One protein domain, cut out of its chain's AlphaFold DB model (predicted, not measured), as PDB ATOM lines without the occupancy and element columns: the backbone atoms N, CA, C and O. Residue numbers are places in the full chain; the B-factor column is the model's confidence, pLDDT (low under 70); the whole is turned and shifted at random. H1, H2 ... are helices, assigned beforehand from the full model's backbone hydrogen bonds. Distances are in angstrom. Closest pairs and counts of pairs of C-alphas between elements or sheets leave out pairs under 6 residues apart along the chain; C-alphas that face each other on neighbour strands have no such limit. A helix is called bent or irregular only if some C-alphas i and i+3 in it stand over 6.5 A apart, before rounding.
ATOM      1  N   ARG A   4     187.442 178.618 297.164       45.38
ATOM      2  CA  ARG A   4     186.197 178.685 297.937       45.38
ATOM      3  C   ARG A   4     185.974 177.413 298.754       45.38
ATOM      4  O   ARG A   4     185.547 177.509 299.898       45.38
ATOM      5  N   GLU A   5     186.283 176.248 298.191       46.38
ATOM      6  CA  GLU A   5     186.171 174.958 298.875       46.38
ATOM      7  C   GLU A   5     187.276 174.757 299.915       46.38
ATOM      8  O   GLU A   5     187.007 174.161 300.950       46.38
ATOM      9  N   GLU A   6     188.495 175.259 299.699       51.31
ATOM     10  CA  GLU A   6     189.563 175.200 300.710       51.31
ATOM     11  C   GLU A   6     189.283 176.108 301.904       51.31
ATOM     12  O   GLU A   6     189.351 175.660 303.050       51.31
ATOM     13  N   VAL A   7     188.873 177.354 301.651       53.03
ATOM     14  CA  VAL A   7     188.457 178.284 302.707       53.03
ATOM     15  C   VAL A   7     187.242 177.717 303.450       53.03
ATOM     16  O   VAL A   7     187.232 177.684 304.680       53.03
ATOM     17  N   GLN A   8     186.247 177.174 302.736       50.34
ATOM     18  CA  GLN A   8     185.109 176.495 303.366       50.34
ATOM     19  C   GLN A   8     185.519 175.255 304.166       50.34
ATOM     20  O   GLN A   8     184.975 175.054 305.247       50.34
ATOM     21  N   LYS A   9     186.479 174.446 303.700       55.22
ATOM     22  CA  LYS A   9     187.002 173.290 304.449       55.22
ATOM     23  C   LYS A   9     187.717 173.715 305.731       55.22
ATOM     24  O   LYS A   9     187.523 173.074 306.759       55.22
ATOM     25  N   LEU A  10     188.468 174.814 305.712       52.38
ATOM     26  CA  LEU A  10     189.128 175.363 306.904       52.38
ATOM     27  C   LEU A  10     188.117 175.867 307.949       52.38
ATOM     28  O   LEU A  10     188.284 175.610 309.142       52.38
ATOM     29  N   PHE A  11     187.028 176.512 307.516       50.75
ATOM     30  CA  PHE A  11     185.936 176.912 308.414       50.75
ATOM     31  C   PHE A  11     185.073 175.725 308.880       50.75
ATOM     32  O   PHE A  11     184.677 175.681 310.045       50.75
ATOM     33  N   ALA A  12     184.819 174.735 308.018       49.62
ATOM     34  CA  ALA A  12     184.065 173.524 308.354       49.62
ATOM     35  C   ALA A  12     184.821 172.624 309.346       49.62
ATOM     36  O   ALA A  12     184.228 172.076 310.276       49.62
ATOM     37  N   ASN A  13     186.147 172.533 309.229       47.19
ATOM     38  CA  ASN A  13     186.971 171.812 310.198       47.19
ATOM     39  C   ASN A  13     186.907 172.452 311.599       47.19
ATOM     40  O   ASN A  13     186.992 171.730 312.587       47.19
ATOM     41  N   ARG A  14     186.660 173.768 311.714       46.72
ATOM     42  CA  ARG A  14     186.424 174.437 313.010       46.72
ATOM     43  C   ARG A  14     185.026 174.196 313.588       46.72
ATOM     44  O   ARG A  14     184.897 174.112 314.805       46.72
ATOM     45  N   SER A  15     183.983 174.066 312.764       40.38
ATOM     46  CA  SER A  15     182.612 173.845 313.260       40.38
ATOM     47  C   SER A  15     182.340 172.394 313.666       40.38
ATOM     48  O   SER A  15     181.535 172.143 314.561       40.38
ATOM     49  N   ILE A  31     195.499 175.875 319.414       49.66
ATOM     50  CA  ILE A  31     195.799 177.249 319.070       49.66
ATOM     51  C   ILE A  31     196.543 177.097 317.751       49.66
ATOM     52  O   ILE A  31     197.601 176.470 317.719       49.66
ATOM     53  N   ALA A  32     195.916 177.555 316.667       53.66
ATOM     54  CA  ALA A  32     196.551 177.581 315.358       53.66
ATOM     55  C   ALA A  32     197.954 178.166 315.529       53.66
ATOM     56  O   ALA A  32     198.111 179.188 316.202       53.66
ATOM     57  N   SER A  33     198.955 177.486 314.986       66.31
ATOM     58  CA  SER A  33     200.326 177.980 315.056       66.31
ATOM     59  C   SER A  33     200.392 179.375 314.433       66.31
ATOM     60  O   SER A  33     199.633 179.681 313.509       66.31
ATOM     61  N   ASP A  34     201.305 180.225 314.904       63.06
ATOM     62  CA  ASP A  34     201.481 181.574 314.346       63.06
ATOM     63  C   ASP A  34     201.660 181.536 312.814       63.06
ATOM     64  O   ASP A  34     201.161 182.402 312.101       63.06
ATOM     65  N   GLN A  35     202.257 180.454 312.304       66.25
ATOM     66  CA  GLN A  35     202.433 180.180 310.880       66.25
ATOM     67  C   GLN A  35     201.109 179.919 310.132       66.25
ATOM     68  O   GLN A  35     200.930 180.389 309.009       66.25
ATOM     69  N   GLU A  36     200.156 179.205 310.734       60.97
ATOM     70  CA  GLU A  36     198.818 178.998 310.157       60.97
ATOM     71  C   GLU A  36     197.984 180.285 310.193       60.97
ATOM     72  O   GLU A  36     197.223 180.565 309.264       60.97
ATOM     73  N   ILE A  37     198.129 181.094 311.248       65.69
ATOM     74  CA  ILE A  37     197.466 182.401 311.353       65.69
ATOM     75  C   ILE A  37     197.996 183.347 310.271       65.69
ATOM     76  O   ILE A  37     197.203 184.012 309.599       65.69
ATOM     77  N   GLU A  38     199.313 183.382 310.074       67.94
ATOM     78  CA  GLU A  38     199.965 184.193 309.046       67.94
ATOM     79  C   GLU A  38     199.509 183.792 307.636       67.94
ATOM     80  O   GLU A  38     199.095 184.658 306.859       67.94
ATOM     81  N   GLN A  39     199.441 182.487 307.346       63.28
ATOM     82  CA  GLN A  39     198.921 181.970 306.072       63.28
ATOM     83  C   GLN A  39     197.459 182.362 305.825       63.28
ATOM     84  O   GLN A  39     197.111 182.832 304.742       63.28
ATOM     85  N   VAL A  40     196.587 182.239 306.831       62.66
ATOM     86  CA  VAL A  40     195.178 182.650 306.700       62.66
ATOM     87  C   VAL A  40     195.057 184.161 306.484       62.66
ATOM     88  O   VAL A  40     194.223 184.604 305.689       62.66
ATOM     89  N   CYS A  41     195.889 184.969 307.147       64.56
ATOM     90  CA  CYS A  41     195.925 186.416 306.932       64.56
ATOM     91  C   CYS A  41     196.359 186.770 305.503       64.56
ATOM     92  O   CYS A  41     195.768 187.657 304.883       64.56
ATOM     93  N   GLU A  42     197.362 186.075 304.968       66.44
ATOM     94  CA  GLU A  42     197.813 186.243 303.587       66.44
ATOM     95  C   GLU A  42     196.709 185.868 302.588       66.44
ATOM     96  O   GLU A  42     196.431 186.622 301.650       66.44
ATOM     97  N   TRP A  43     195.990 184.769 302.827       66.19
ATOM     98  CA  TRP A  43     194.861 184.354 301.990       66.19
ATOM     99  C   TRP A  43     193.689 185.330 302.033       66.19
ATOM    100  O   TRP A  43     193.101 185.624 300.992       66.19
ATOM    101  N   LEU A  44     193.359 185.880 303.204       64.31
ATOM    102  CA  LEU A  44     192.315 186.900 303.323       64.31
ATOM    103  C   LEU A  44     192.680 188.172 302.552       64.31
ATOM    104  O   LEU A  44     191.831 188.706 301.837       64.31
ATOM    105  N   LYS A  45     193.937 188.624 302.640       66.12
ATOM    106  CA  LYS A  45     194.439 189.772 301.862       66.12
ATOM    107  C   LYS A  45     194.372 189.505 300.362       66.12
ATOM    108  O   LYS A  45     193.895 190.346 299.607       66.12
ATOM    109  N   THR A  46     194.785 188.310 299.951       66.25
ATOM    110  CA  THR A  46     194.731 187.851 298.557       66.25
ATOM    111  C   THR A  46     193.295 187.858 298.034       66.25
ATOM    112  O   THR A  46     193.006 188.446 296.996       66.25
ATOM    113  N   TYR A  47     192.361 187.269 298.785       64.56
ATOM    114  CA  TYR A  47     190.946 187.233 298.423       64.56
ATOM    115  C   TYR A  47     190.329 188.636 298.342       64.56
ATOM    116  O   TYR A  47     189.564 188.925 297.421       64.56
ATOM    117  N   GLN A  48     190.670 189.526 299.280       65.12
ATOM    118  CA  GLN A  48     190.254 190.929 299.233       65.12
ATOM    119  C   GLN A  48     190.775 191.620 297.970       65.12
ATOM    120  O   GLN A  48     189.990 192.261 297.275       65.12
ATOM    121  N   CYS A  49     192.049 191.427 297.624       66.88
ATOM    122  CA  CYS A  49     192.647 192.001 296.423       66.88
ATOM    123  C   CYS A  49     191.962 191.482 295.144       66.88
ATOM    124  O   CYS A  49     191.536 192.277 294.309       66.88
ATOM    125  N   CYS A  50     191.720 190.171 295.037       65.94
ATOM    126  CA  CYS A  50     190.974 189.584 293.916       65.94
ATOM    127  C   CYS A  50     189.527 190.102 293.826       65.94
ATOM    128  O   CYS A  50     189.004 190.335 292.738       65.94
ATOM    129  N   SER A  51     188.866 190.321 294.966       66.44
ATOM    130  CA  SER A  51     187.529 190.923 295.005       66.44
ATOM    131  C   SER A  51     187.533 192.351 294.448       66.44
ATOM    132  O   SER A  51     186.613 192.732 293.723       66.44
ATOM    133  N   TYR A  52     188.588 193.127 294.722       74.62
ATOM    134  CA  TYR A  52     188.739 194.491 294.206       74.62
ATOM    135  C   TYR A  52     188.881 194.498 292.687       74.62
ATOM    136  O   TYR A  52     188.224 195.300 292.026       74.62
ATOM    137  N   VAL A  53     189.656 193.560 292.139       78.25
ATOM    138  CA  VAL A  53     189.815 193.381 290.690       78.25
ATOM    139  C   VAL A  53     188.465 193.185 290.012       78.25
ATOM    140  O   VAL A  53     188.142 193.919 289.084       78.25
ATOM    141  N   ASN A  54     187.641 192.264 290.513       76.75
ATOM    142  CA  ASN A  54     186.336 191.979 289.912       76.75
ATOM    143  C   ASN A  54     185.412 193.203 289.916       76.75
ATOM    144  O   ASN A  54     184.762 193.488 288.914       76.75
ATOM    145  N   ILE A  55     185.378 193.948 291.025       81.69
ATOM    146  CA  ILE A  55     184.566 195.169 291.151       81.69
ATOM    147  C   ILE A  55     185.043 196.252 290.172       81.69
ATOM    148  O   ILE A  55     184.229 196.944 289.565       81.69
ATOM    149  N   ILE A  56     186.360 196.409 290.025       85.06
ATOM    150  CA  ILE A  56     186.962 197.418 289.150       85.06
ATOM    151  C   ILE A  56     186.745 197.061 287.676       85.06
ATOM    152  O   ILE A  56     186.344 197.938 286.912       85.06
ATOM    153  N   ILE A  57     186.943 195.798 287.281       83.56
ATOM    154  CA  ILE A  57     186.673 195.328 285.912       83.56
ATOM    155  C   ILE A  57     185.204 195.548 285.555       83.56
ATOM    156  O   ILE A  57     184.922 196.161 284.526       83.56
ATOM    157  N   ASP A  58     184.281 195.086 286.407       85.25
ATOM    158  CA  ASP A  58     182.839 195.223 286.167       85.25
ATOM    159  C   ASP A  58     182.461 196.697 285.985       85.25
ATOM    160  O   ASP A  58     181.783 197.067 285.029       85.25
ATOM    161  N   CYS A  59     182.995 197.575 286.834       89.56
ATOM    162  CA  CYS A  59     182.807 199.016 286.721       89.56
ATOM    163  C   CYS A  59     183.333 199.592 285.398       89.56
ATOM    164  O   CYS A  59     182.623 200.341 284.720       89.56
ATOM    165  N   VAL A  60     184.575 199.269 285.031       88.19
ATOM    166  CA  VAL A  60     185.215 199.760 283.804       88.19
ATOM    167  C   VAL A  60     184.411 199.357 282.572       88.19
ATOM    168  O   VAL A  60     184.142 200.206 281.719       88.19
ATOM    169  N   GLN A  61     183.989 198.092 282.508       86.81
ATOM    170  CA  GLN A  61     183.178 197.562 281.415       86.81
ATOM    171  C   GLN A  61     181.795 198.219 281.388       86.81
ATOM    172  O   GLN A  61     181.365 198.728 280.353       86.81
ATOM    173  N   LYS A  62     181.118 198.278 282.540       89.62
ATOM    174  CA  LYS A  62     179.763 198.828 282.666       89.62
ATOM    175  C   LYS A  62     179.667 200.287 282.236       89.62
ATOM    176  O   LYS A  62     178.667 200.688 281.642       89.62
ATOM    177  N   PHE A  63     180.683 201.089 282.543       89.38
ATOM    178  CA  PHE A  63     180.696 202.513 282.213       89.38
ATOM    179  C   PHE A  63     181.508 202.851 280.965       89.38
ATOM    180  O   PHE A  63     181.556 204.027 280.597       89.38
ATOM    181  N   ASN A  64     182.098 201.857 280.295       87.69
ATOM    182  CA  ASN A  64     182.968 202.049 279.136       87.69
ATOM    183  C   ASN A  64     184.058 203.103 279.415       87.69
ATOM    184  O   ASN A  64     184.159 204.113 278.715       87.69
ATOM    185  N   VAL A  65     184.776 202.923 280.528       87.19
ATOM    186  CA  VAL A  65     185.763 203.894 281.040       87.19
ATOM    187  C   VAL A  65     187.089 203.797 280.296       87.19
ATOM    188  O   VAL A  65     187.788 204.795 280.205       87.19
ATOM    189  N   ILE A  66     187.442 202.639 279.742       85.75
ATOM    190  CA  ILE A  66     188.664 202.490 278.947       85.75
ATOM    191  C   ILE A  66     188.304 202.595 277.465       85.75
ATOM    192  O   ILE A  66     187.330 201.989 277.022       85.75
ATOM    193  N   SER A  67     189.039 203.410 276.709       81.06
ATOM    194  CA  SER A  67     188.861 203.531 275.261       81.06
ATOM    195  C   SER A  67     189.334 202.259 274.556       81.06
ATOM    196  O   SER A  67     190.485 201.872 274.714       81.06
ATOM    197  N   ASN A  68     188.484 201.663 273.716       66.56
ATOM    198  CA  ASN A  68     188.808 200.448 272.948       66.56
ATOM    199  C   ASN A  68     189.891 200.644 271.865       66.56
ATOM    200  O   ASN A  68     190.235 199.683 271.181       66.56
ATOM    201  N   ASP A  69     190.380 201.870 271.666       62.88
ATOM    202  CA  ASP A  69     191.360 202.197 270.625       62.88
ATOM    203  C   ASP A  69     192.793 201.790 271.011       62.88
ATOM    204  O   ASP A  69     193.614 201.527 270.133       62.88
ATOM    205  N   ASP A  70     193.073 201.675 272.314       59.81
ATOM    206  CA  ASP A  70     194.317 201.124 272.848       59.81
ATOM    207  C   ASP A  70     194.001 199.754 273.471       59.81
ATOM    208  O   ASP A  70     193.226 199.660 274.423       59.81
ATOM    209  N   ASN A  71     194.595 198.678 272.938       59.56
ATOM    210  CA  ASN A  71     194.558 197.356 273.575       59.56
ATOM    211  C   ASN A  71     195.263 197.450 274.934       59.56
ATOM    212  O   ASN A  71     196.488 197.336 275.021       59.56
ATOM    213  N   ASP A  72     194.501 197.685 275.998       67.00
ATOM    214  CA  ASP A  72     195.032 197.675 277.351       67.00
ATOM    215  C   ASP A  72     195.290 196.224 277.791       67.00
ATOM    216  O   ASP A  72     194.440 195.575 278.406       67.00
ATOM    217  N   GLU A  73     196.499 195.728 277.499       68.38
ATOM    218  CA  GLU A  73     196.991 194.395 277.895       68.38
ATOM    219  C   GLU A  73     196.778 194.114 279.392       68.38
ATOM    220  O   GLU A  73     196.620 192.970 279.824       68.38
ATOM    221  N   SER A  74     196.743 195.173 280.203       71.69
ATOM    222  CA  SER A  74     196.572 195.074 281.639       71.69
ATOM    223  C   SER A  74     195.126 194.769 282.049       71.69
ATOM    224  O   SER A  74     194.925 194.112 283.069       71.69
ATOM    225  N   LEU A  75     194.124 195.228 281.291       74.81
ATOM    226  CA  LEU A  75     192.719 194.908 281.537       74.81
ATOM    227  C   LEU A  75     192.440 193.462 281.116       74.81
ATOM    228  O   LEU A  75     191.788 192.728 281.860       74.81
ATOM    229  N   ASP A  76     192.985 193.043 279.975       73.56
ATOM    230  CA  ASP A  76     192.847 191.679 279.457       73.56
ATOM    231  C   ASP A  76     193.460 190.649 280.412       73.56
ATOM    232  O   ASP A  76     192.831 189.635 280.730       73.56
ATOM    233  N   TYR A  77     194.650 190.937 280.948       73.62
ATOM    234  CA  TYR A  77     195.289 190.107 281.968       73.62
ATOM    235  C   TYR A  77     194.413 189.952 283.222       73.62
ATOM    236  O   TYR A  77     194.212 188.843 283.723       73.62
ATOM    237  N   LEU A  78     193.824 191.047 283.712       72.88
ATOM    238  CA  LEU A  78     192.940 191.012 284.878       72.88
ATOM    239  C   LEU A  78     191.632 190.258 284.611       72.88
ATOM    240  O   LEU A  78     191.147 189.547 285.491       72.88
ATOM    241  N   GLN A  79     191.069 190.374 283.407       73.81
ATOM    242  CA  GLN A  79     189.887 189.606 283.009       73.81
ATOM    243  C   GLN A  79     190.184 188.104 282.960       73.81
ATOM    244  O   GLN A  79     189.377 187.304 283.435       73.81
ATOM    245  N   GLN A  80     191.357 187.704 282.464       73.00
ATOM    246  CA  GLN A  80     191.787 186.304 282.492       73.00
ATOM    247  C   GLN A  80     191.923 185.784 283.927       73.00
ATOM    248  O   GLN A  80     191.468 184.679 284.220       73.00
ATOM    249  N   LEU A  81     192.471 186.591 284.839       67.50
ATOM    250  CA  LEU A  81     192.557 186.252 286.262       67.50
ATOM    251  C   LEU A  81     191.182 186.117 286.928       67.50
ATOM    252  O   LEU A  81     190.981 185.206 287.728       67.50
ATOM    253  N   ALA A  82     190.226 186.980 286.578       64.75
ATOM    254  CA  ALA A  82     188.852 186.903 287.073       64.75
ATOM    255  C   ALA A  82     188.126 185.627 286.598       64.75
ATOM    256  O   ALA A  82     187.338 185.040 287.342       64.75
ATOM    257  N   LEU A  83     188.402 185.184 285.367       56.06
ATOM    258  CA  LEU A  83     187.790 184.004 284.748       56.06
ATOM    259  C   LEU A  83     188.458 182.685 285.175       56.06
ATOM    260  O   LEU A  83     187.813 181.630 285.169       56.06
ATOM    261  N   ASN A  84     189.737 182.718 285.561       59.62
ATOM    262  CA  ASN A  84     190.507 181.515 285.851       59.62
ATOM    263  C   ASN A  84     190.280 181.004 287.284       59.62
ATOM    264  O   ASN A  84     191.089 181.169 288.193       59.62
ATOM    265  N   THR A  85     189.170 180.292 287.468       55.00
ATOM    266  CA  THR A  85     188.812 179.587 288.715       55.00
ATOM    267  C   THR A  85     189.766 178.441 289.099       55.00
ATOM    268  O   THR A  85     189.602 177.850 290.167       55.00
ATOM    269  N   ASN A  86     190.769 178.129 288.265       56.16
ATOM    270  CA  ASN A  86     191.722 177.029 288.449       56.16
ATOM    271  C   ASN A  86     193.196 177.470 288.576       56.16
ATOM    272  O   ASN A  86     194.081 176.629 288.421       56.16
ATOM    273  N   CYS A  87     193.483 178.740 288.880       56.72
ATOM    274  CA  CYS A  87     194.860 179.188 289.124       56.72
ATOM    275  C   CYS A  87     195.508 178.482 290.328       56.72
ATOM    276  O   CYS A  87     194.866 178.225 291.352       56.72
ATOM    277  N   SER A  88     196.801 178.178 290.210       57.38
ATOM    278  CA  SER A  88     197.583 177.612 291.308       57.38
ATOM    279  C   SER A  88     197.899 178.669 292.371       57.38
ATOM    280  O   SER A  88     197.987 179.863 292.084       57.38
ATOM    281  N   LEU A  89     198.131 178.227 293.612       53.09
ATOM    282  CA  LEU A  89     198.425 179.124 294.738       53.09
ATOM    283  C   LEU A  89     199.634 180.036 294.455       53.09
ATOM    284  O   LEU A  89     199.612 181.215 294.780       53.09
ATOM    285  N   LYS A  90     200.664 179.502 293.784       56.59
ATOM    286  CA  LYS A  90     201.893 180.225 293.429       56.59
ATOM    287  C   LYS A  90     201.652 181.333 292.397       56.59
ATOM    288  O   LYS A  90     202.226 182.411 292.518       56.59
ATOM    289  N   GLU A  91     200.807 181.077 291.399       61.12
ATOM    290  CA  GLU A  91     200.425 182.079 290.393       61.12
ATOM    291  C   GLU A  91     199.614 183.204 291.031       61.12
ATOM    292  O   GLU A  91     199.823 184.373 290.716       61.12
ATOM    293  N   ILE A  92     198.753 182.861 291.990       59.94
ATOM    294  CA  ILE A  92     197.965 183.833 292.744       59.94
ATOM    295  C   ILE A  92     198.855 184.667 293.659       59.94
ATOM    296  O   ILE A  92     198.667 185.874 293.698       59.94
ATOM    297  N   SER A  93     199.841 184.085 294.348       61.03
ATOM    298  CA  SER A  93     200.770 184.841 295.200       61.03
ATOM    299  C   SER A  93     201.582 185.871 294.409       61.03
ATOM    300  O   SER A  93     201.697 187.015 294.838       61.03
ATOM    301  N   GLN A  94     202.109 185.493 293.239       65.00
ATOM    302  CA  GLN A  94     202.872 186.416 292.391       65.00
ATOM    303  C   GLN A  94     201.970 187.513 291.818       65.00
ATOM    304  O   GLN A  94     202.278 188.696 291.930       65.00
ATOM    305  N   THR A  95     200.811 187.117 291.290       66.31
ATOM    306  CA  THR A  95     199.791 188.045 290.796       66.31
ATOM    307  C   THR A  95     199.324 188.992 291.897       66.31
ATOM    308  O   THR A  95     199.148 190.178 291.658       66.31
ATOM    309  N   ASN A  96     199.165 188.506 293.126       67.38
ATOM    310  CA  ASN A  96     198.736 189.301 294.269       67.38
ATOM    311  C   ASN A  96     199.734 190.417 294.600       67.38
ATOM    312  O   ASN A  96     199.299 191.500 294.965       67.38
ATOM    313  N   ILE A  97     201.044 190.210 294.427       68.81
ATOM    314  CA  ILE A  97     202.031 191.287 294.607       68.81
ATOM    315  C   ILE A  97     201.775 192.409 293.595       68.81
ATOM    316  O   ILE A  97     201.700 193.576 293.983       68.81
ATOM    317  N   ASP A  98     201.574 192.057 292.327       72.19
ATOM    318  CA  ASP A  98     201.356 193.029 291.254       72.19
ATOM    319  C   ASP A  98     200.012 193.759 291.425       72.19
ATOM    320  O   ASP A  98     199.942 194.989 291.349       72.19
ATOM    321  N   LEU A  99     198.941 193.024 291.748       74.00
ATOM    322  CA  LEU A  99     197.619 193.587 292.042       74.00
ATOM    323  C   LEU A  99     197.649 194.489 293.271       74.00
ATOM    324  O   LEU A  99     197.083 195.583 293.250       74.00
ATOM    325  N   TYR A 100     198.323 194.052 294.333       73.12
ATOM    326  CA  TYR A 100     198.471 194.831 295.549       73.12
ATOM    327  C   TYR A 100     199.206 196.135 295.251       73.12
ATOM    328  O   TYR A 100     198.719 197.199 295.616       73.12
ATOM    329  N   GLN A 101     200.319 196.097 294.515       76.62
ATOM    330  CA  GLN A 101     201.047 197.312 294.139       76.62
ATOM    331  C   GLN A 101     200.194 198.293 293.328       76.62
ATOM    332  O   GLN A 101     200.332 199.512 293.485       76.62
ATOM    333  N   ARG A 102     199.303 197.762 292.491       77.12
ATOM    334  CA  ARG A 102     198.424 198.535 291.613       77.12
ATOM    335  C   ARG A 102     197.251 199.161 292.363       77.12
ATOM    336  O   ARG A 102     196.971 200.345 292.189       77.12
ATOM    337  N   PHE A 103     196.601 198.393 293.234       80.69
ATOM    338  CA  PHE A 103     195.375 198.803 293.922       80.69
ATOM    339  C   PHE A 103     195.585 199.278 295.363       80.69
ATOM    340  O   PHE A 103     194.642 199.807 295.939       80.69
ATOM    341  N   GLN A 104     196.791 199.193 295.939       79.88
ATOM    342  CA  GLN A 104     197.094 199.724 297.286       79.88
ATOM    343  C   GLN A 104     196.794 201.223 297.434       79.88
ATOM    344  O   GLN A 104     196.614 201.707 298.547       79.88
ATOM    345  N   LYS A 105     196.740 201.964 296.318       83.19
ATOM    346  CA  LYS A 105     196.350 203.381 296.285       83.19
ATOM    347  C   LYS A 105     194.866 203.588 296.612       83.19
ATOM    348  O   LYS A 105     194.470 204.686 296.990       83.19
ATOM    349  N   LEU A 106     194.043 202.553 296.448       84.88
ATOM    350  CA  LEU A 106     192.610 202.596 296.688       84.88
ATOM    351  C   LEU A 106     192.298 202.133 298.110       84.88
ATOM    352  O   LEU A 106     192.680 201.051 298.549       84.88
ATOM    353  N   THR A 107     191.539 202.956 298.822       84.31
ATOM    354  CA  THR A 107     190.974 202.604 300.130       84.31
ATOM    355  C   THR A 107     189.649 201.850 299.980       84.31
ATOM    356  O   THR A 107     189.031 201.823 298.912       84.31
ATOM    357  N   SER A 108     189.147 201.293 301.083       82.44
ATOM    358  CA  SER A 108     187.808 200.690 301.141       82.44
ATOM    359  C   SER A 108     186.693 201.641 300.685       82.44
ATOM    360  O   SER A 108     185.736 201.192 300.057       82.44
ATOM    361  N   GLN A 109     186.832 202.946 300.937       86.38
ATOM    362  CA  GLN A 109     185.859 203.966 300.537       86.38
ATOM    363  C   GLN A 109     185.793 204.135 299.016       86.38
ATOM    364  O   GLN A 109     184.704 204.231 298.458       86.38
ATOM    365  N   HIS A 110     186.931 204.075 298.318       89.19
ATOM    366  CA  HIS A 110     186.959 204.108 296.851       89.19
ATOM    367  C   HIS A 110     186.197 202.922 296.257       89.19
ATOM    368  O   HIS A 110     185.435 203.062 295.306       89.19
ATOM    369  N   LEU A 111     186.344 201.744 296.856       86.12
ATOM    370  CA  LEU A 111     185.646 200.543 296.407       86.12
ATOM    371  C   LEU A 111     184.149 200.602 296.713       86.12
ATOM    372  O   LEU A 111     183.336 200.158 295.903       86.12
ATOM    373  N   GLN A 112     183.769 201.166 297.860       87.81
ATOM    374  CA  GLN A 112     182.368 201.448 298.170       87.81
ATOM    375  C   GLN A 112     181.769 202.464 297.194       87.81
ATOM    376  O   GLN A 112     180.621 202.293 296.786       87.81
ATOM    377  N   LEU A 113     182.539 203.466 296.766       91.31
ATOM    378  CA  LEU A 113     182.122 204.415 295.738       91.31
ATOM    379  C   LEU A 113     181.871 203.713 294.400       91.31
ATOM    380  O   LEU A 113     180.810 203.904 293.808       91.31
ATOM    381  N   ILE A 114     182.800 202.855 293.960       90.56
ATOM    382  CA  ILE A 114     182.643 202.063 292.730       90.56
ATOM    383  C   ILE A 114     181.378 201.203 292.798       90.56
ATOM    384  O   ILE A 114     180.572 201.228 291.870       90.56
ATOM    385  N   LYS A 115     181.159 200.488 293.910       89.25
ATOM    386  CA  LYS A 115     179.934 199.698 294.113       89.25
ATOM    387  C   LYS A 115     178.682 200.567 294.069       89.25
ATOM    388  O   LYS A 115     177.731 200.222 293.376       89.25
ATOM    389  N   THR A 116     178.701 201.705 294.762       90.88
ATOM    390  CA  THR A 116     177.560 202.626 294.835       90.88
ATOM    391  C   THR A 116     177.200 203.162 293.455       90.88
ATOM    392  O   THR A 116     176.036 203.127 293.079       90.88
ATOM    393  N   PHE A 117     178.173 203.597 292.650       92.19
ATOM    394  CA  PHE A 117     177.888 203.999 291.272       92.19
ATOM    395  C   PHE A 117     177.484 202.820 290.392       92.19
ATOM    396  O   PHE A 117     176.607 202.984 289.549       92.19
ATOM    397  N   GLY A 118     178.049 201.630 290.615       89.31
ATOM    398  CA  GLY A 118     177.598 200.390 289.991       89.31
ATOM    399  C   GLY A 118     176.099 200.150 290.205       89.31
ATOM    400  O   GLY A 118     175.380 199.883 289.241       89.31
ATOM    401  N   GLU A 119     175.602 200.311 291.431       89.50
ATOM    402  CA  GLU A 119     174.175 200.228 291.773       89.50
ATOM    403  C   GLU A 119     173.379 201.411 291.188       89.50
ATOM    404  O   GLU A 119     172.339 201.225 290.556       89.50
ATOM    405  N   CYS A 120     173.911 202.628 291.302       89.31
ATOM    406  CA  CYS A 120     173.310 203.879 290.831       89.31
ATOM    407  C   CYS A 120     173.738 204.252 289.399       89.31
ATOM    408  O   CYS A 120     173.943 205.427 289.088       89.31
ATOM    409  N   SER A 121     173.858 203.267 288.505       90.31
ATOM    410  CA  SER A 121     174.448 203.468 287.166       90.31
ATOM    411  C   SER A 121     173.750 204.529 286.303       90.31
ATOM    412  O   SER A 121     174.408 205.203 285.509       90.31
ATOM    413  N   ASN A 122     172.451 204.758 286.522       89.25
ATOM    414  CA  ASN A 122     171.685 205.823 285.870       89.25
ATOM    415  C   ASN A 122     172.259 207.221 286.147       89.25
ATOM    416  O   ASN A 122     172.199 208.084 285.274       89.25
ATOM    417  N   VAL A 123     172.844 207.452 287.329       89.12
ATOM    418  CA  VAL A 123     173.488 208.728 287.673       89.12
ATOM    419  C   VAL A 123     174.682 208.965 286.754       89.12
ATOM    420  O   VAL A 123     174.785 210.028 286.151       89.12
ATOM    421  N   VAL A 124     175.539 207.956 286.575       90.44
ATOM    422  CA  VAL A 124     176.706 208.046 285.684       90.44
ATOM    423  C   VAL A 124     176.271 208.247 284.232       90.44
ATOM    424  O   VAL A 124     176.832 209.082 283.529       90.44
ATOM    425  N   GLN A 125     175.243 207.526 283.778       89.06
ATOM    426  CA  GLN A 125     174.709 207.680 282.422       89.06
ATOM    427  C   GLN A 125     174.141 209.083 282.186       89.06
ATOM    428  O   GLN A 125     174.469 209.711 281.181       89.06
ATOM    429  N   MET A 126     173.358 209.605 283.132       88.25
ATOM    430  CA  MET A 126     172.842 210.972 283.075       88.25
ATOM    431  C   MET A 126     173.987 211.993 283.046       88.25
ATOM    432  O   MET A 126     173.941 212.949 282.276       88.25
ATOM    433  N   MET A 127     175.040 211.777 283.833       88.38
ATOM    434  CA  MET A 127     176.238 212.622 283.865       88.38
ATOM    435  C   MET A 127     177.073 212.554 282.574       88.38
ATOM    436  O   MET A 127     177.675 213.554 282.208       88.38
ATOM    437  N   LYS A 128     177.095 211.417 281.864       88.38
ATOM    438  CA  LYS A 128     177.722 211.294 280.530       88.38
ATOM    439  C   LYS A 128     176.897 211.967 279.431       88.38
ATOM    440  O   LYS A 128     177.459 212.529 278.500       88.38
ATOM    441  N   GLN A 129     175.571 211.866 279.513       87.62
ATOM    442  CA  GLN A 129     174.651 212.441 278.522       87.62
ATOM    443  C   GLN A 129     174.476 213.948 278.697       87.62
ATOM    444  O   GLN A 129     174.267 214.678 277.730       87.62
ATOM    445  N   SER A 130     174.527 214.416 279.941       79.62
ATOM    446  CA  SER A 130     174.568 215.835 280.240       79.62
ATOM    447  C   SER A 130     175.988 216.326 279.989       79.62
ATOM    448  O   SER A 130     176.948 215.796 280.530       79.62
ATOM    449  N   ASP A 131     176.143 217.350 279.158       78.44
ATOM    450  CA  ASP A 131     177.449 217.903 278.776       78.44
ATOM    451  C   ASP A 131     178.174 218.615 279.947       78.44
ATOM    452  O   ASP A 131     178.977 219.513 279.740       78.44
ATOM    453  N   LEU A 132     177.879 218.260 281.206       83.12
ATOM    454  CA  LEU A 132     178.298 218.949 282.429       83.12
ATOM    455  C   LEU A 132     179.813 218.989 282.619       83.12
ATOM    456  O   LEU A 132     180.313 219.897 283.274       83.12
ATOM    457  N   TYR A 133     180.535 218.023 282.059       86.88
ATOM    458  CA  TYR A 133     181.982 217.925 282.210       86.88
ATOM    459  C   TYR A 133     182.772 218.536 281.039       86.88
ATOM    460  O   TYR A 133     184.005 218.524 281.073       86.88
ATOM    461  N   SER A 134     182.101 219.099 280.027       87.81
ATOM    462  CA  SER A 134     182.763 219.928 279.014       87.81
ATOM    463  C   SER A 134     183.184 221.278 279.598       87.81
ATOM    464  O   SER A 134     182.768 221.663 280.690       87.81
ATOM    465  N   ILE A 135     183.996 222.048 278.869       87.75
ATOM    466  CA  ILE A 135     184.385 223.404 279.300       87.75
ATOM    467  C   ILE A 135     183.140 224.286 279.498       87.75
ATOM    468  O   ILE A 135     183.035 225.017 280.487       87.75
ATOM    469  N   HIS A 136     182.173 224.200 278.580       87.88
ATOM    470  CA  HIS A 136     180.926 224.958 278.663       87.88
ATOM    471  C   HIS A 136     180.005 224.430 279.766       87.88
ATOM    472  O   HIS A 136     179.427 225.227 280.510       87.88
ATOM    473  N   GLY A 137     179.905 223.109 279.915       87.75
ATOM    474  CA  GLY A 137     179.143 222.475 280.985       87.75
ATOM    475  C   GLY A 137     179.667 222.809 282.369       87.75
ATOM    476  O   GLY A 137     178.876 223.176 283.232       87.75
ATOM    477  N   LEU A 138     180.988 222.779 282.555       89.56
ATOM    478  CA  LEU A 138     181.637 223.115 283.818       89.56
ATOM    479  C   LEU A 138     181.319 224.553 284.219       89.56
ATOM    480  O   LEU A 138     180.954 224.809 285.366       89.56
ATOM    481  N   ARG A 139     181.416 225.488 283.268       91.19
ATOM    482  CA  ARG A 139     181.068 226.889 283.509       91.19
ATOM    483  C   ARG A 139     179.599 227.030 283.909       91.19
ATOM    484  O   ARG A 139     179.301 227.653 284.922       91.19
ATOM    485  N   ARG A 140     178.684 226.402 283.164       90.06
ATOM    486  CA  ARG A 140     177.246 226.429 283.473       90.06
ATOM    487  C   ARG A 140     176.940 225.796 284.834       90.06
ATOM    488  O   ARG A 140     176.094 226.299 285.567       90.06
ATOM    489  N   PHE A 141     177.620 224.706 285.174       90.50
ATOM    490  CA  PHE A 141     177.510 224.043 286.467       90.50
ATOM    491  C   PHE A 141     177.952 224.974 287.601       90.50
ATOM    492  O   PHE A 141     177.234 225.104 288.587       90.50
ATOM    493  N   GLN A 142     179.088 225.662 287.448       91.56
ATOM    494  CA  GLN A 142     179.590 226.632 288.427       91.56
ATOM    495  C   GLN A 142     178.636 227.820 288.594       91.56
ATOM    496  O   GLN A 142     178.296 228.169 289.719       91.56
ATOM    497  N   GLU A 143     178.136 228.381 287.491       92.25
ATOM    498  CA  GLU A 143     177.157 229.474 287.519       92.25
ATOM    499  C   GLU A 143     175.857 229.051 288.228       92.25
ATOM    500  O   GLU A 143     175.346 229.777 289.081       92.25
ATOM    501  N   LEU A 144     175.330 227.857 287.929       90.94
ATOM    502  CA  LEU A 144     174.153 227.310 288.613       90.94
ATOM    503  C   LEU A 144     174.421 227.062 290.094       90.94
ATOM    504  O   LEU A 144     173.600 227.434 290.929       90.94
ATOM    505  N   ARG A 145     175.567 226.461 290.423       93.31
ATOM    506  CA  ARG A 145     175.985 226.211 291.801       93.31
ATOM    507  C   ARG A 145     176.005 227.508 292.596       93.31
ATOM    508  O   ARG A 145     175.407 227.556 293.666       93.31
ATOM    509  N   ASP A 146     176.662 228.542 292.086       92.56
ATOM    510  CA  ASP A 146     176.851 229.794 292.815       92.56
ATOM    511  C   ASP A 146     175.509 230.513 293.009       92.56
ATOM    512  O   ASP A 146     175.164 230.888 294.130       92.56
ATOM    513  N   ASN A 147     174.687 230.577 291.955       93.00
ATOM    514  CA  ASN A 147     173.344 231.156 292.024       93.00
ATOM    515  C   ASN A 147     172.437 230.424 293.025       93.00
ATOM    516  O   ASN A 147     171.786 231.061 293.856       93.00
ATOM    517  N   LEU A 148     172.394 229.089 292.966       91.69
ATOM    518  CA  LEU A 148     171.569 228.282 293.869       91.69
ATOM    519  C   LEU A 148     172.098 228.327 295.304       91.69
ATOM    520  O   LEU A 148     171.299 228.368 296.236       91.69
ATOM    521  N   THR A 149     173.417 228.400 295.492       91.62
ATOM    522  CA  THR A 149     174.025 228.566 296.821       91.62
ATOM    523  C   THR A 149     173.539 229.862 297.457       91.62
ATOM    524  O   THR A 149     173.151 229.850 298.620       91.62
ATOM    525  N   THR A 150     173.493 230.969 296.704       90.19
ATOM    526  CA  THR A 150     172.949 232.243 297.195       90.19
ATOM    527  C   THR A 150     171.447 232.166 297.469       90.19
ATOM    528  O   THR A 150     170.992 232.638 298.508       90.19
ATOM    529  N   GLN A 151     170.664 231.552 296.577       91.50
ATOM    530  CA  GLN A 151     169.206 231.458 296.742       91.50
ATOM    531  C   GLN A 151     168.787 230.559 297.915       91.50
ATOM    532  O   GLN A 151     167.773 230.825 298.560       91.50
ATOM    533  N   PHE A 152     169.553 229.506 298.207       92.75
ATOM    534  CA  PHE A 152     169.194 228.500 299.207       92.75
ATOM    535  C   PHE A 152     169.799 228.727 300.595       92.75
ATOM    536  O   PHE A 152     169.551 227.907 301.475       92.75
ATOM    537  N   GLN A 153     170.509 229.839 300.841       85.69
ATOM    538  CA  GLN A 153     171.200 230.109 302.119       85.69
ATOM    539  C   GLN A 153     170.332 229.914 303.373       85.69
ATOM    540  O   GLN A 153     170.845 229.518 304.412       85.69
ATOM    541  N   LEU A 154     169.024 230.176 303.285       88.81
ATOM    542  CA  LEU A 154     168.070 230.032 304.396       88.81
ATOM    543  C   LEU A 154     167.080 228.869 304.203       88.81
ATOM    544  O   LEU A 154     166.101 228.747 304.932       88.81
ATOM    545  N   GLN A 155     167.304 228.029 303.194       89.44
ATOM    546  CA  GLN A 155     166.453 226.900 302.836       89.44
ATOM    547  C   GLN A 155     167.241 225.605 303.025       89.44
ATOM    548  O   GLN A 155     167.812 225.068 302.077       89.44
ATOM    549  N   GLU A 156     167.259 225.100 304.257       86.06
ATOM    550  CA  GLU A 156     168.067 223.946 304.676       86.06
ATOM    551  C   GLU A 156     167.902 222.734 303.747       86.06
ATOM    552  O   GLU A 156     168.880 222.210 303.213       86.06
ATOM    553  N   ARG A 157     166.654 222.356 303.443       86.31
ATOM    554  CA  ARG A 157     166.361 221.240 302.533       86.31
ATOM    555  C   ARG A 157     166.933 221.451 301.128       86.31
ATOM    556  O   ARG A 157     167.476 220.521 300.538       86.31
ATOM    557  N   ASN A 158     166.816 222.658 300.582       86.69
ATOM    558  CA  ASN A 158     167.295 222.949 299.231       86.69
ATOM    559  C   ASN A 158     168.825 223.047 299.192       86.69
ATOM    560  O   ASN A 158     169.443 222.576 298.239       86.69
ATOM    561  N   SER A 159     169.437 223.553 300.265       86.62
ATOM    562  CA  SER A 159     170.886 223.508 300.470       86.62
ATOM    563  C   SER A 159     171.406 222.070 300.530       86.62
ATOM    564  O   SER A 159     172.411 221.756 299.897       86.62
ATOM    565  N   MET A 160     170.696 221.161 301.205       86.19
ATOM    566  CA  MET A 160     171.069 219.744 301.256       86.19
ATOM    567  C   MET A 160     171.021 219.083 299.871       86.19
ATOM    568  O   MET A 160     171.943 218.352 299.498       86.19
ATOM    569  N   ILE A 161     169.983 219.361 299.077       86.94
ATOM    570  CA  ILE A 161     169.865 218.851 297.699       86.94
ATOM    571  C   ILE A 161     171.000 219.398 296.826       86.94
ATOM    572  O   ILE A 161     171.637 218.638 296.093       86.94
ATOM    573  N   LEU A 162     171.291 220.697 296.930       88.56
ATOM    574  CA  LEU A 162     172.383 221.327 296.193       88.56
ATOM    575  C   LEU A 162     173.740 220.709 296.558       88.56
ATOM    576  O   LEU A 162     174.509 220.356 295.666       88.56
ATOM    577  N   ASN A 163     174.008 220.499 297.848       87.62
ATOM    578  CA  ASN A 163     175.230 219.843 298.313       87.62
ATOM    579  C   ASN A 163     175.332 218.404 297.798       87.62
ATOM    580  O   ASN A 163     176.388 218.005 297.312       87.62
ATOM    581  N   SER A 164     174.222 217.658 297.805       88.00
ATOM    582  CA  SER A 164     174.159 216.301 297.240       88.00
ATOM    583  C   SER A 164     174.561 216.294 295.763       88.00
ATOM    584  O   SER A 164     175.330 215.437 295.321       88.00
ATOM    585  N   TRP A 165     174.075 217.273 294.995       88.75
ATOM    586  CA  TRP A 165     174.407 217.425 293.580       88.75
ATOM    587  C   TRP A 165     175.880 217.785 293.363       88.75
ATOM    588  O   TRP A 165     176.533 217.174 292.517       88.75
ATOM    589  N   ILE A 166     176.427 218.712 294.157       90.00
ATOM    590  CA  ILE A 166     177.843 219.111 294.097       90.00
ATOM    591  C   ILE A 166     178.763 217.925 294.404       90.00
ATOM    592  O   ILE A 166     179.709 217.672 293.654       90.00
ATOM    593  N   ILE A 167     178.466 217.181 295.471       90.06
ATOM    594  CA  ILE A 167     179.222 215.990 295.878       90.06
ATOM    595  C   ILE A 167     179.164 214.933 294.772       90.06
ATOM    596  O   ILE A 167     180.202 214.444 294.327       90.06
ATOM    597  N   THR A 168     177.965 214.630 294.269       90.19
ATOM    598  CA  THR A 168     177.777 213.633 293.205       90.19
ATOM    599  C   THR A 168     178.543 214.019 291.941       90.19
ATOM    600  O   THR A 168     179.214 213.175 291.355       90.19
ATOM    601  N   TYR A 169     178.506 215.294 291.539       90.75
ATOM    602  CA  TYR A 169     179.266 215.789 290.392       90.75
ATOM    603  C   TYR A 169     180.782 215.598 290.574       90.75
ATOM    604  O   TYR A 169     181.467 215.138 289.656       90.75
ATOM    605  N   ALA A 170     181.317 215.902 291.758       90.56
ATOM    606  CA  ALA A 170     182.738 215.718 292.037       90.56
ATOM    607  C   ALA A 170     183.145 214.233 291.995       90.56
ATOM    608  O   ALA A 170     184.120 213.879 291.331       90.56
ATOM    609  N   LEU A 171     182.370 213.365 292.650       92.25
ATOM    610  CA  LEU A 171     182.681 211.941 292.791       92.25
ATOM    611  C   LEU A 171     182.424 211.123 291.520       92.25
ATOM    612  O   LEU A 171     183.085 210.111 291.302       92.25
ATOM    613  N   CYS A 172     181.497 211.550 290.661       91.94
ATOM    614  CA  CYS A 172     181.164 210.838 289.424       91.94
ATOM    615  C   CYS A 172     182.220 211.037 288.319       91.94
ATOM    616  O   CYS A 172     182.305 210.244 287.381       91.94
ATOM    617  N   LYS A 173     183.076 212.061 288.441       91.38
ATOM    618  CA  LYS A 173     184.029 212.472 287.399       91.38
ATOM    619  C   LYS A 173     184.891 211.327 286.825       91.38
ATOM    620  O   LYS A 173     184.977 211.251 285.598       91.38
ATOM    621  N   PRO A 174     185.496 210.421 287.625       92.12
ATOM    622  CA  PRO A 174     186.330 209.340 287.085       92.12
ATOM    623  C   PRO A 174     185.562 208.306 286.251       92.12
ATOM    624  O   PRO A 174     186.168 207.602 285.457       92.12
ATOM    625  N   PHE A 175     184.241 208.215 286.420       92.44
ATOM    626  CA  PHE A 175     183.383 207.238 285.740       92.44
ATOM    627  C   PHE A 175     182.805 207.775 284.426       92.44
ATOM    628  O   PHE A 175     182.331 207.011 283.580       92.44
ATOM    629  N   VAL A 176     182.808 209.099 284.252       91.12
ATOM    630  CA  VAL A 176     182.234 209.775 283.083       91.12
ATOM    631  C   VAL A 176     183.205 209.749 281.910       91.12
ATOM    632  O   VAL A 176     182.812 209.355 280.809       91.12
ATOM    633  N   PHE A 177     184.459 210.128 282.150       87.56
ATOM    634  CA  PHE A 177     185.477 210.235 281.112       87.56
ATOM    635  C   PHE A 177     186.071 208.889 280.727       87.56
ATOM    636  O   PHE A 177     186.288 208.034 281.583       87.56
ATOM    637  N   GLN A 178     186.390 208.755 279.443       88.94
ATOM    638  CA  GLN A 178     187.266 207.690 278.990       88.94
ATOM    639  C   GLN A 178     188.722 207.993 279.347       88.94
ATOM    640  O   GLN A 178     189.142 209.154 279.393       88.94
ATOM    641  N   VAL A 179     189.470 206.935 279.617       89.31
ATOM    642  CA  VAL A 179     190.918 206.923 279.808       89.31
ATOM    643  C   VAL A 179     191.534 205.863 278.912       89.31
ATOM    644  O   VAL A 179     190.851 204.926 278.502       89.31
ATOM    645  N   ASN A 180     192.828 205.980 278.647       86.94
ATOM    646  CA  ASN A 180     193.493 205.048 277.735       86.94
ATOM    647  C   ASN A 180     193.990 203.788 278.454       86.94
ATOM    648  O   ASN A 180     194.253 202.779 277.811       86.94
ATOM    649  N   LYS A 181     194.165 203.852 279.782       86.69
ATOM    650  CA  LYS A 181     194.709 202.755 280.592       86.69
ATOM    651  C   LYS A 181     194.011 202.637 281.936       86.69
ATOM    652  O   LYS A 181     193.627 203.645 282.536       86.69
ATOM    653  N   LEU A 182     193.937 201.419 282.458       86.25
ATOM    654  CA  LEU A 182     193.367 201.144 283.772       86.25
ATOM    655  C   LEU A 182     194.108 201.871 284.907       86.25
ATOM    656  O   LEU A 182     193.458 202.361 285.829       86.25
ATOM    657  N   GLU A 183     195.435 202.011 284.838       87.19
ATOM    658  CA  GLU A 183     196.215 202.798 285.807       87.19
ATOM    659  C   GLU A 183     195.698 204.228 285.929       87.19
ATOM    660  O   GLU A 183     195.593 204.749 287.034       87.19
ATOM    661  N   GLU A 184     195.350 204.857 284.806       89.81
ATOM    662  CA  GLU A 184     194.876 206.237 284.802       89.81
ATOM    663  C   GLU A 184     193.520 206.350 285.511       89.81
ATOM    664  O   GLU A 184     193.281 207.302 286.255       89.81
ATOM    665  N   PHE A 185     192.642 205.359 285.330       90.56
ATOM    666  CA  PHE A 185     191.385 205.285 286.072       90.56
ATOM    667  C   PHE A 185     191.628 205.116 287.577       90.56
ATOM    668  O   PHE A 185     191.039 205.843 288.381       90.56
ATOM    669  N   VAL A 186     192.525 204.203 287.961       89.69
ATOM    670  CA  VAL A 186     192.891 203.959 289.366       89.69
ATOM    671  C   VAL A 186     193.496 205.211 290.002       89.69
ATOM    672  O   VAL A 186     193.118 205.572 291.115       89.69
ATOM    673  N   ASP A 187     194.376 205.917 289.294       90.88
ATOM    674  CA  ASP A 187     194.994 207.149 289.781       90.88
ATOM    675  C   ASP A 187     193.969 208.282 289.927       90.88
ATOM    676  O   ASP A 187     193.979 208.993 290.933       90.88
ATOM    677  N   LYS A 188     193.032 208.431 288.978       91.06
ATOM    678  CA  LYS A 188     191.931 209.406 289.087       91.06
ATOM    679  C   LYS A 188     190.998 209.099 290.254       91.06
ATOM    680  O   LYS A 188     190.524 210.033 290.899       91.06
ATOM    681  N   LEU A 189     190.736 207.823 290.535       90.94
ATOM    682  CA  LEU A 189     189.980 207.415 291.717       90.94
ATOM    683  C   LEU A 189     190.741 207.746 293.001       90.94
ATOM    684  O   LEU A 189     190.163 208.369 293.881       90.94
ATOM    685  N   ALA A 190     192.023 207.389 293.091       89.56
ATOM    686  CA  ALA A 190     192.844 207.594 294.287       89.56
ATOM    687  C   ALA A 190     193.021 209.076 294.675       89.56
ATOM    688  O   ALA A 190     193.318 209.391 295.825       89.56
ATOM    689  N   GLN A 191     192.836 210.001 293.727       90.56
ATOM    690  CA  GLN A 191     192.867 211.446 293.979       90.56
ATOM    691  C   GLN A 191     191.609 211.978 294.693       90.56
ATOM    692  O   GLN A 191     191.582 213.142 295.101       90.56
ATOM    693  N   LEU A 192     190.563 211.162 294.865       88.38
ATOM    694  CA  LEU A 192     189.348 211.546 295.581       88.38
ATOM    695  C   LEU A 192     189.577 211.496 297.103       88.38
ATOM    696  O   LEU A 192     189.273 210.515 297.769       88.38
ATOM    697  N   ALA A 193     190.090 212.587 297.673       68.56
ATOM    698  CA  ALA A 193     190.484 212.643 299.086       68.56
ATOM    699  C   ALA A 193     189.322 212.616 300.110       68.56
ATOM    700  O   ALA A 193     189.566 212.354 301.284       68.56
ATOM    701  N   ASN A 194     188.073 212.874 299.696       66.94
ATOM    702  CA  ASN A 194     186.936 213.126 300.601       66.94
ATOM    703  C   ASN A 194     185.739 212.193 300.331       66.94
ATOM    704  O   ASN A 194     184.630 212.664 300.089       66.94
ATOM    705  N   ILE A 195     185.952 210.874 300.314       82.19
ATOM    706  CA  ILE A 195     184.852 209.905 300.189       82.19
ATOM    707  C   ILE A 195     184.415 209.478 301.592       82.19
ATOM    708  O   ILE A 195     184.992 208.562 302.170       82.19
ATOM    709  N   ASP A 196     183.395 210.125 302.148       82.19
ATOM    710  CA  ASP A 196     182.771 209.678 303.397       82.19
ATOM    711  C   ASP A 196     181.449 208.933 303.147       82.19
ATOM    712  O   ASP A 196     180.903 208.920 302.043       82.19
ATOM    713  N   GLU A 197     180.936 208.265 304.182       78.44
ATOM    714  CA  GLU A 197     179.696 207.487 304.083       78.44
ATOM    715  C   GLU A 197     178.489 208.375 303.742       78.44
ATOM    716  O   GLU A 197     177.628 207.975 302.960       78.44
ATOM    717  N   SER A 198     178.476 209.621 304.233       81.81
ATOM    718  CA  SER A 198     177.424 210.599 303.929       81.81
ATOM    719  C   SER A 198     177.368 210.931 302.433       81.81
ATOM    720  O   SER A 198     176.294 210.972 301.832       81.81
ATOM    721  N   SER A 199     178.534 211.041 301.794       81.81
ATOM    722  CA  SER A 199     178.693 211.285 300.364       81.81
ATOM    723  C   SER A 199     178.109 210.153 299.522       81.81
ATOM    724  O   SER A 199     177.529 210.407 298.465       81.81
ATOM    725  N   LEU A 200     178.212 208.907 299.993       84.69
ATOM    726  CA  LEU A 200     177.617 207.752 299.318       84.69
ATOM    727  C   LEU A 200     176.087 207.751 299.432       84.69
ATOM    728  O   LEU A 200     175.403 207.400 298.470       84.69
ATOM    729  N   GLU A 201     175.538 208.174 300.569       84.56
ATOM    730  CA  GLU A 201     174.085 208.271 300.759       84.56
ATOM    731  C   GLU A 201     173.459 209.366 299.881       84.56
ATOM    732  O   GLU A 201     172.384 209.153 299.307       84.56
ATOM    733  N   HIS A 202     174.178 210.473 299.662       81.75
ATOM    734  CA  HIS A 202     173.789 211.507 298.700       81.75
ATOM    735  C   HIS A 202     173.641 210.958 297.270       81.75
ATOM    736  O   HIS A 202     172.684 211.311 296.581       81.75
ATOM    737  N   ILE A 203     174.528 210.052 296.837       82.69
ATOM    738  CA  ILE A 203     174.454 209.412 295.509       82.69
ATOM    739  C   ILE A 203     173.255 208.457 295.420       82.69
ATOM    740  O   ILE A 203     172.570 208.408 294.397       82.69
ATOM    741  N   LYS A 204     172.967 207.718 296.499       82.50
ATOM    742  CA  LYS A 204     171.828 206.784 296.567       82.50
ATOM    743  C   LYS A 204     170.472 207.485 296.655       82.50
ATOM    744  O   LYS A 204     169.442 206.823 296.542       82.50
ATOM    745  N   GLY A 205     170.448 208.799 296.886       68.75
ATOM    746  CA  GLY A 205     169.215 209.565 297.066       68.75
ATOM    747  C   GLY A 205     168.484 209.249 298.374       68.75
ATOM    748  O   GLY A 205     167.295 209.547 298.500       68.75
TER     749      GLY A 205
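This is residues 4 to 15 and 31 to 205 of the 209 residues of the protein "Hypothetical protein" of Adineta steineri (UniProt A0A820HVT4). Two long helices, H2 and H8, run in from opposite ends of a loose, flattish model to a middle of short helices, H5, H6, H9 and H10. H3 and H4 pack on H2 to make one end, with H1 near H2, while H7 folds back along H8 as a hairpin at the other end. The printed part has 187 residues, with ten named helices, H1 to H10 in chain order, and no named strand: all helix. It is loose, with a radius of gyration of the C-alphas of 20.5 A, and spans 64 by 43 by 23 A.

H1, residues 4 to 15, touches no helix but is near H2, residues 34 to 63. H2 touches H3, residues 73 to 83, at Asn 54 and Ala 82, the closest C-alphas at 6.3 A, with a steep tilt of 64 degrees, opposite ways. H2 also touches H4, residues 89 to 103, with its residues 46 to 53 alone, closest C-alphas Thr 46 and Asn 96 at 6.0 A. Its residues 52 to 62 touch H5, residues 108 to 119, closest C-alphas Cys 59 and Gly 118 at 6.3 A. H6, residues 121 to 129, touches H8, residues 156 to 176, about perpendicular at 79 degrees, closest C-alphas Lys 128 and Val 176 at 5.4 A. H7, residues 135 to 151, forms a helical hairpin with H8, at a shallow tilt of 17 degrees, closest C-alphas Thr 149 and Ser 159 at 7.0 A. H8 is irregular, C-alphas 171 and 174 being 7.3 A apart, with a kink of 34 degrees near residue 170. H8 and H9, residues 182 to 190, form a helical hairpin but only just touch, with 3 pairs of C-alphas within 8 A, the closest Pro 174 and Lys 188 at 5.9 A. H10, residues 197 to 204, touches H8, closest C-alphas Ser 164 and His 202 at 5.0 A, and H5, closest C-alphas Leu 113 and Leu 200 at 6.7 A. Every O i to N i+4 pair is within hydrogen-bond range in H2 to H7, H9 and H10, but 7 of 8 in H1 and 14 of 17 in H8.

H1 begins at C-alpha 4, (186.197, 178.685, 297.937). From first to last C-alpha H2 measures 43.6 A, H7 24.5 A and H8 29.5 A. H10 ends at C-alpha 204, (171.828, 206.784, 296.567).

The C-alphas farthest apart, Ser 33 and Gln 151, are 64.5 A apart. Residues 16 to 30 are not printed; C-alphas 15 and 31 are 14.8 A apart across the cut. Of the links printed whole, none is long. Low confidence, under 70, includes residues 4 to 15, 31 to 51 and 81 to 97.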